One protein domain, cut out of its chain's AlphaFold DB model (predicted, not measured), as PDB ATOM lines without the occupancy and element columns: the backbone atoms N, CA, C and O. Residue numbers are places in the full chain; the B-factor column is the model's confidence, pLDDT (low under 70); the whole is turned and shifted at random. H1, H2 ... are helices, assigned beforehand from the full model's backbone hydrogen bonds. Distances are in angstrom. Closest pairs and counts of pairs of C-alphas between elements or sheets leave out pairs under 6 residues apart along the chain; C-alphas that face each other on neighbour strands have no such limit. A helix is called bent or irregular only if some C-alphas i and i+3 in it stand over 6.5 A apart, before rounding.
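This is residues 10 to 66 of the 68 residues of an uncharacterized protein of Chloroflexi bacterium (UniProt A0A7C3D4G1). The longest helix, H3, runs through the middle, with the other three helices set round it. Short H1 packs on H3, H2 makes a corner with H3 near their first residues, and H4 folds back beside the later part of H3 as a helical hairpin. After H4 the last residues make a small turn of their own, in which residues 60 to 61 pair antiparallel with residues 64 to 65. The printed part has 57 residues, with four named helices in the order H1, H2, H3, H4 and no named strand, and its class is all helix. It is compact, with a radius of gyration of the C-alphas of 11.4 A, and the C-alphas span 32 by 24 by 14 A.

H1, residues 10 to 14, touches H3, residues 35 to 46; their closest C-alphas, those of Ala 13 and Pro 39, are 3.9 A apart. H2, residues 17 to 27, is apart from H1, but only just, with the closest C-alphas 8.3 A apart. H2 touches H3, which meets it with residues 35 to 39 alone; the closest C-alphas, those of Val 17 and Asp 36, are 5.2 A apart. The lines of H2 and H3 are about perpendicular, but only just, at 72 degrees. H3 is the hub, touching three other helices. H4, residues 50 to 59, makes a hairpin with H3, at a shallow tilt of 22 degrees, opposite ways. H3 touches H4 with residues 41 to 45 alone, and the closest C-alphas, those of Leu 44 and Leu 53, are 5.9 A apart. H4 is apart from H1 and from H2. In H1, H2 and H4 every O i to N i+4 pair is within hydrogen-bond range, while in H3 6 of 8 are.

H1 begins with C-alpha 10 at (21.667, -33.863, 37.859) and is 6.2 A from first to last C-alpha. H2 is 14.6 A long by the same measure. H3 is 16.5 A long, from C-alpha 35 at (32.042, -36.026, 27.413) to C-alpha 46. It is irregular: C-alphas 36 and 39 are 7.2 A apart, and its line is a rough one. H4 is 14.2 A long and ends with C-alpha 59 at (22.698, -42.194, 16.999).

The C-alphas of Ile 26 and Asp 51 are the two farthest apart, at 31.8 A. The printed part has no cut. The links H1 to H2 and H3 to H4 are tight, the link H2 to H3 with 7 residues is short, and no link is long. The mean pLDDT of the printed part is 82.5, and residues 31, 62 and 65 to 66 are under 70.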
ATOM      1  N   ALA A  10      22.116 -35.248  37.980       80.56
ATOM      2  CA  ALA A  10      21.667 -33.863  37.859       80.56
ATOM      3  C   ALA A  10      22.847 -32.877  37.849       80.56
ATOM      4  O   ALA A  10      22.889 -31.978  37.018       80.56
ATOM      5  N   GLN A  11      23.842 -33.079  38.720       83.06
ATOM      6  CA  GLN A  11      25.068 -32.273  38.704       83.06
ATOM      7  C   GLN A  11      25.872 -32.497  37.423       83.06
ATOM      8  O   GLN A  11      26.410 -31.549  36.863       83.06
ATOM      9  N   LEU A  12      25.926 -33.738  36.932       82.88
ATOM     10  CA  LEU A  12      26.586 -34.066  35.671       82.88
ATOM     11  C   LEU A  12      25.901 -33.390  34.473       82.88
ATOM     12  O   LEU A  12      26.585 -32.928  33.568       82.88
ATOM     13  N   ALA A  13      24.569 -33.314  34.487       84.88
ATOM     14  CA  ALA A  13      23.768 -32.627  33.478       84.88
ATOM     15  C   ALA A  13      23.948 -31.100  33.502       84.88
ATOM     16  O   ALA A  13      23.915 -30.468  32.450       84.88
ATOM     17  N   ASP A  14      24.146 -30.523  34.688       85.00
ATOM     18  CA  ASP A  14      24.368 -29.083  34.878       85.00
ATOM     19  C   ASP A  14      25.823 -28.665  34.590       85.00
ATOM     20  O   ASP A  14      26.111 -27.519  34.249       85.00
ATOM     21  N   THR A  15      26.762 -29.612  34.678       84.38
ATOM     22  CA  THR A  15      28.176 -29.346  34.415       84.38
ATOM     23  C   THR A  15      28.419 -29.100  32.928       84.38
ATOM     24  O   THR A  15      27.956 -29.835  32.055       84.38
ATOM     25  N   THR A  16      29.227 -28.085  32.621       83.44
ATOM     26  CA  THR A  16      29.602 -27.795  31.236       83.44
ATOM     27  C   THR A  16      30.528 -28.869  30.656       83.44
ATOM     28  O   THR A  16      31.379 -29.436  31.344       83.44
ATOM     29  N   VAL A  17      30.414 -29.103  29.345       84.00
ATOM     30  CA  VAL A  17      31.285 -30.035  28.606       84.00
ATOM     31  C   VAL A  17      32.765 -29.713  28.810       84.00
ATOM     32  O   VAL A  17      33.575 -30.624  28.941       84.00
ATOM     33  N   VAL A  18      33.123 -28.430  28.886       83.56
ATOM     34  CA  VAL A  18      34.510 -27.981  29.072       83.56
ATOM     35  C   VAL A  18      35.066 -28.435  30.423       83.56
ATOM     36  O   VAL A  18      36.183 -28.951  30.491       83.56
ATOM     37  N   GLU A  19      34.286 -28.280  31.494       84.12
ATOM     38  CA  GLU A  19      34.680 -28.745  32.825       84.12
ATOM     39  C   GLU A  19      34.808 -30.273  32.837       84.12
ATOM     40  O   GLU A  19      35.800 -30.817  33.327       84.12
ATOM     41  N   LEU A  20      33.843 -30.967  32.225       82.38
ATOM     42  CA  LEU A  20      33.846 -32.421  32.114       82.38
ATOM     43  C   LEU A  20      35.029 -32.946  31.312       82.38
ATOM     44  O   LEU A  20      35.677 -33.888  31.751       82.38
ATOM     45  N   GLU A  21      35.367 -32.330  30.181       83.31
ATOM     46  CA  GLU A  21      36.575 -32.662  29.427       83.31
ATOM     47  C   GLU A  21      37.816 -32.504  30.286       83.31
ATOM     48  O   GLU A  21      38.684 -33.373  30.264       83.31
ATOM     49  N   LYS A  22      37.902 -31.432  31.077       83.94
ATOM     50  CA  LYS A  22      39.032 -31.217  31.973       83.94
ATOM     51  C   LYS A  22      39.125 -32.325  33.021       83.94
ATOM     52  O   LYS A  22      40.201 -32.878  33.208       83.94
ATOM     53  N   ILE A  23      38.019 -32.699  33.656       82.50
ATOM     54  CA  ILE A  23      37.977 -33.776  34.657       82.50
ATOM     55  C   ILE A  23      38.331 -35.122  34.014       82.50
ATOM     56  O   ILE A  23      39.215 -35.832  34.482       82.50
ATOM     57  N   VAL A  24      37.680 -35.470  32.908       81.81
ATOM     58  CA  VAL A  24      37.849 -36.762  32.234       81.81
ATOM     59  C   VAL A  24      39.268 -36.913  31.682       81.81
ATOM     60  O   VAL A  24      39.872 -37.975  31.819       81.81
ATOM     61  N   ARG A  25      39.839 -35.847  31.111       81.88
ATOM     62  CA  ARG A  25      41.188 -35.879  30.534       81.88
ATOM     63  C   ARG A  25      42.293 -35.741  31.578       81.88
ATOM     64  O   ARG A  25      43.315 -36.400  31.430       81.88
ATOM     65  N   ILE A  26      42.127 -34.876  32.582       79.38
ATOM     66  CA  ILE A  26      43.186 -34.561  33.558       79.38
ATOM     67  C   ILE A  26      43.080 -35.442  34.804       79.38
ATOM     68  O   ILE A  26      44.091 -35.983  35.236       79.38
ATOM     69  N   ASP A  27      41.883 -35.592  35.374       74.75
ATOM     70  CA  ASP A  27      41.680 -36.329  36.629       74.75
ATOM     71  C   ASP A  27      41.539 -37.837  36.382       74.75
ATOM     72  O   ASP A  27      42.187 -38.645  37.044       74.75
ATOM     73  N   ALA A  28      40.735 -38.222  35.384       76.69
ATOM     74  CA  ALA A  28      40.504 -39.630  35.053       76.69
ATOM     75  C   ALA A  28      41.497 -40.193  34.017       76.69
ATOM     76  O   ALA A  28      41.635 -41.409  33.904       76.69
ATOM     77  N   GLY A  29      42.183 -39.337  33.249       75.69
ATOM     78  CA  GLY A  29      43.126 -39.759  32.205       75.69
ATOM     79  C   GLY A  29      42.482 -40.497  31.023       75.69
ATOM     80  O   GLY A  29      43.171 -41.197  30.280       75.69
ATOM     81  N   ILE A  30      41.166 -40.369  30.832       75.50
ATOM     82  CA  ILE A  30      40.421 -41.080  29.791       75.50
ATOM     83  C   ILE A  30      40.385 -40.210  28.533       75.50
ATOM     84  O   ILE A  30      39.722 -39.180  28.481       75.50
ATOM     85  N   THR A  31      41.088 -40.631  27.484       69.88
ATOM     86  CA  THR A  31      41.181 -39.884  26.213       69.88
ATOM     87  C   THR A  31      40.218 -40.376  25.134       69.88
ATOM     88  O   THR A  31      39.964 -39.660  24.167       69.88
ATOM     89  N   VAL A  32      39.680 -41.587  25.301       70.12
ATOM     90  CA  VAL A  32      38.741 -42.225  24.363       70.12
ATOM     91  C   VAL A  32      37.286 -41.820  24.592       70.12
ATOM     92  O   VAL A  32      36.455 -42.001  23.710       70.12
ATOM     93  N   ALA A  33      36.969 -41.285  25.771       75.00
ATOM     94  CA  ALA A  33      35.629 -40.832  26.098       75.00
ATOM     95  C   ALA A  33      35.382 -39.434  25.525       75.00
ATOM     96  O   ALA A  33      36.240 -38.554  25.611       75.00
ATOM     97  N   TYR A  34      34.180 -39.220  24.995       77.00
ATOM     98  CA  TYR A  34      33.727 -37.912  24.539       77.00
ATOM     99  C   TYR A  34      32.639 -37.397  25.476       77.00
ATOM    100  O   TYR A  34      31.485 -37.801  25.346       77.00
ATOM    101  N   PRO A  35      32.992 -36.516  26.426       81.12
ATOM    102  CA  PRO A  35      32.042 -36.026  27.413       81.12
ATOM    103  C   PRO A  35      31.085 -34.958  26.872       81.12
ATOM    104  O   PRO A  35      30.215 -34.509  27.604       81.12
ATOM    105  N   ASP A  36      31.194 -34.579  25.595       83.31
ATOM    106  CA  ASP A  36      30.293 -33.626  24.928       83.31
ATOM    107  C   ASP A  36      28.815 -34.029  25.031       83.31
ATOM    108  O   ASP A  36      27.928 -33.195  25.195       83.31
ATOM    109  N   THR A  37      28.552 -35.336  25.022       85.31
ATOM    110  CA  THR A  37      27.198 -35.899  25.054       85.31
ATOM    111  C   THR A  37      26.746 -36.294  26.459       85.31
ATOM    112  O   THR A  37      25.555 -36.522  26.683       85.31
ATOM    113  N   TRP A  38      27.659 -36.313  27.434       86.88
ATOM    114  CA  TRP A  38      27.389 -36.777  28.793       86.88
ATOM    115  C   TRP A  38      26.388 -35.911  29.558       86.88
ATOM    116  O   TRP A  38      25.521 -36.506  30.194       86.88
ATOM    117  N   PRO A  39      26.412 -34.562  29.485       88.06
ATOM    118  CA  PRO A  39      25.401 -33.745  30.150       88.06
ATOM    119  C   PRO A  39      23.991 -34.091  29.678       88.06
ATOM    120  O   PRO A  39      23.073 -34.255  30.476       88.06
ATOM    121  N   LYS A  40      23.831 -34.298  28.367       86.94
ATOM    122  CA  LYS A  40      22.541 -34.646  27.775       86.94
ATOM    123  C   LYS A  40      22.100 -36.058  28.152       86.94
ATOM    124  O   LYS A  40      20.944 -36.254  28.515       86.94
ATOM    125  N   GLN A  41      23.011 -37.029  28.127       87.75
ATOM    126  CA  GLN A  41      22.732 -38.388  28.600       87.75
ATOM    127  C   GLN A  41      22.355 -38.407  30.087       87.75
ATOM    128  O   GLN A  41      21.410 -39.088  30.475       87.75
ATOM    129  N   ALA A  42      23.057 -37.627  30.908       89.38
ATOM    130  CA  ALA A  42      22.784 -37.491  32.331       89.38
ATOM    131  C   ALA A  42      21.429 -36.828  32.587       89.38
ATOM    132  O   ALA A  42      20.707 -37.260  33.480       89.38
ATOM    133  N   GLN A  43      21.050 -35.840  31.774       89.44
ATOM    134  CA  GLN A  43      19.734 -35.214  31.840       89.44
ATOM    135  C   GLN A  43      18.622 -36.203  31.477       89.44
ATOM    136  O   GLN A  43      17.639 -36.293  32.201       89.44
ATOM    137  N   LEU A  44      18.789 -36.987  30.404       90.50
ATOM    138  CA  LEU A  44      17.828 -38.026  30.014       90.50
ATOM    139  C   LEU A  44      17.690 -39.105  31.096       90.50
ATOM    140  O   LEU A  44      16.576 -39.497  31.434       90.50
ATOM    141  N   ALA A  45      18.807 -39.538  31.685       87.50
ATOM    142  CA  ALA A  45      18.802 -40.480  32.800       87.50
ATOM    143  C   ALA A  45      18.133 -39.888  34.053       87.50
ATOM    144  O   ALA A  45      17.364 -40.577  34.721       87.50
ATOM    145  N   ALA A  46      18.385 -38.610  34.358       87.94
ATOM    146  CA  ALA A  46      17.751 -37.904  35.470       87.94
ATOM    147  C   ALA A  46      16.236 -37.734  35.268       87.94
ATOM    148  O   ALA A  46      15.485 -37.805  36.236       87.94
ATOM    149  N   ASP A  47      15.790 -37.567  34.021       88.56
ATOM    150  CA  ASP A  47      14.373 -37.490  33.639       88.56
ATOM    151  C   ASP A  47      13.707 -38.882  33.548       88.56
ATOM    152  O   ASP A  47      12.507 -38.987  33.313       88.56
ATOM    153  N   GLY A  48      14.472 -39.970  33.724       90.75
ATOM    154  CA  GLY A  48      13.984 -41.348  33.604       90.75
ATOM    155  C   GLY A  48      13.690 -41.791  32.166       90.75
ATOM    156  O   GLY A  48      13.037 -42.812  31.953       90.75
ATOM    157  N   LYS A  49      14.175 -41.043  31.173       91.94
ATOM    158  CA  LYS A  49      13.960 -41.268  29.739       91.94
ATOM    159  C   LYS A  49      14.955 -42.269  29.166       91.94
ATOM    160  O   LYS A  49      15.794 -41.939  28.330       91.94
ATOM    161  N   TRP A  50      14.865 -43.508  29.633       89.12
ATOM    162  CA  TRP A  50      15.776 -44.578  29.224       89.12
ATOM    163  C   TRP A  50      15.640 -44.945  27.739       89.12
ATOM    164  O   TRP A  50      16.655 -45.188  27.092       89.12
ATOM    165  N   ASP A  51      14.428 -44.905  27.175       92.38
ATOM    166  CA  ASP A  51      14.195 -45.137  25.742       92.38
ATOM    167  C   ASP A  51      14.836 -44.056  24.859       92.38
ATOM    168  O   ASP A  51      15.530 -44.369  23.892       92.38
ATOM    169  N   GLU A  52      14.668 -42.775  25.210       90.69
ATOM    170  CA  GLU A  52      15.313 -41.672  24.481       90.69
ATOM    171  C   GLU A  52      16.831 -41.703  24.658       90.69
ATOM    172  O   GLU A  52      17.561 -41.397  23.720       90.69
ATOM    173  N   LEU A  53      17.320 -42.103  25.836       89.25
ATOM    174  CA  LEU A  53      18.746 -42.302  26.067       89.25
ATOM    175  C   LEU A  53      19.310 -43.393  25.154       89.25
ATOM    176  O   LEU A  53      20.381 -43.191  24.586       89.25
ATOM    177  N   ALA A  54      18.606 -44.516  25.006       87.81
ATOM    178  CA  ALA A  54      19.023 -45.614  24.143       87.81
ATOM    179  C   ALA A  54      19.024 -45.199  22.665       87.81
ATOM    180  O   ALA A  54      20.020 -45.411  21.980       87.81
ATOM    181  N   ALA A  55      17.958 -44.543  22.196       89.00
ATOM    182  CA  ALA A  55      17.896 -44.008  20.836       89.00
ATOM    183  C   ALA A  55      19.016 -42.988  20.582       89.00
ATOM    184  O   ALA A  55      19.721 -43.068  19.581       89.00
ATOM    185  N   TYR A  56      19.247 -42.083  21.535       87.25
ATOM    186  CA  TYR A  56      20.334 -41.119  21.450       87.25
ATOM    187  C   TYR A  56      21.694 -41.822  21.395       87.25
ATOM    188  O   TYR A  56      22.512 -41.488  20.549       87.25
ATOM    189  N   GLN A  57      21.939 -42.825  22.244       83.75
ATOM    190  CA  GLN A  57      23.167 -43.625  22.220       83.75
ATOM    191  C   GLN A  57      23.378 -44.371  20.900       83.75
ATOM    192  O   GLN A  57      24.524 -44.478  20.474       83.75
ATOM    193  N   ASP A  58      22.312 -44.849  20.260       86.06
ATOM    194  CA  ASP A  58      22.367 -45.500  18.945       86.06
ATOM    195  C   ASP A  58      22.770 -44.511  17.836       86.06
ATOM    196  O   ASP A  58      23.604 -44.814  16.981       86.06
ATOM    197  N   GLU A  59      22.275 -43.271  17.903       84.25
ATOM    198  CA  GLU A  59      22.698 -42.194  16.999       84.25
ATOM    199  C   GLU A  59      24.159 -41.760  17.240       84.25
ATOM    200  O   GLU A  59      24.854 -41.305  16.320       84.25
ATOM    201  N   LEU A  60      24.657 -41.897  18.473       82.38
ATOM    202  CA  LEU A  60      26.028 -41.545  18.829       82.38
ATOM    203  C   LEU A  60      27.024 -42.586  18.313       82.38
ATOM    204  O   LEU A  60      27.107 -43.711  18.793       82.38
ATOM    205  N   HIS A  61      27.923 -42.168  17.428       75.94
ATOM    206  CA  HIS A  61      29.034 -43.020  17.020       75.94
ATOM    207  C   HIS A  61      30.212 -42.827  17.969       75.94
ATOM    208  O   HIS A  61      30.896 -41.801  17.954       75.94
ATOM    209  N   GLY A  62      30.418 -43.815  18.844       69.44
ATOM    210  CA  GLY A  62      31.497 -43.813  19.832       69.44
ATOM    211  C   GLY A  62      31.388 -42.700  20.876       69.44
ATOM    212  O   GLY A  62      32.404 -42.312  21.433       69.44
ATOM    213  N   GLY A  63      30.188 -42.161  21.126       71.50
ATOM    214  CA  GLY A  63      29.968 -41.051  22.066       71.50
ATOM    215  C   GLY A  63      30.001 -39.650  21.441       71.50
ATOM    216  O   GLY A  63      29.942 -38.661  22.170       71.50
ATOM    217  N   ARG A  64      30.070 -39.539  20.106       70.50
ATOM    218  CA  ARG A  64      29.967 -38.268  19.366       70.50
ATOM    219  C   ARG A  64      28.713 -38.230  18.507       70.50
ATOM    220  O   ARG A  64      28.380 -39.220  17.857       70.50
ATOM    221  N   GLN A  65      28.067 -37.064  18.439       69.62
ATOM    222  CA  GLN A  65      27.091 -36.807  17.385       69.62
ATOM    223  C   GLN A  65      27.841 -36.744  16.058       69.62
ATOM    224  O   GLN A  65      28.502 -35.750  15.754       69.62
ATOM    225  N   ILE A  66      27.725 -37.789  15.245       61.97
ATOM    226  CA  ILE A  66      28.010 -37.647  13.822       61.97
ATOM    227  C   ILE A  66      26.842 -36.892  13.197       61.97
ATOM    228  O   ILE A  66      25.866 -37.470  12.730       61.97
TER     229      ILE A  66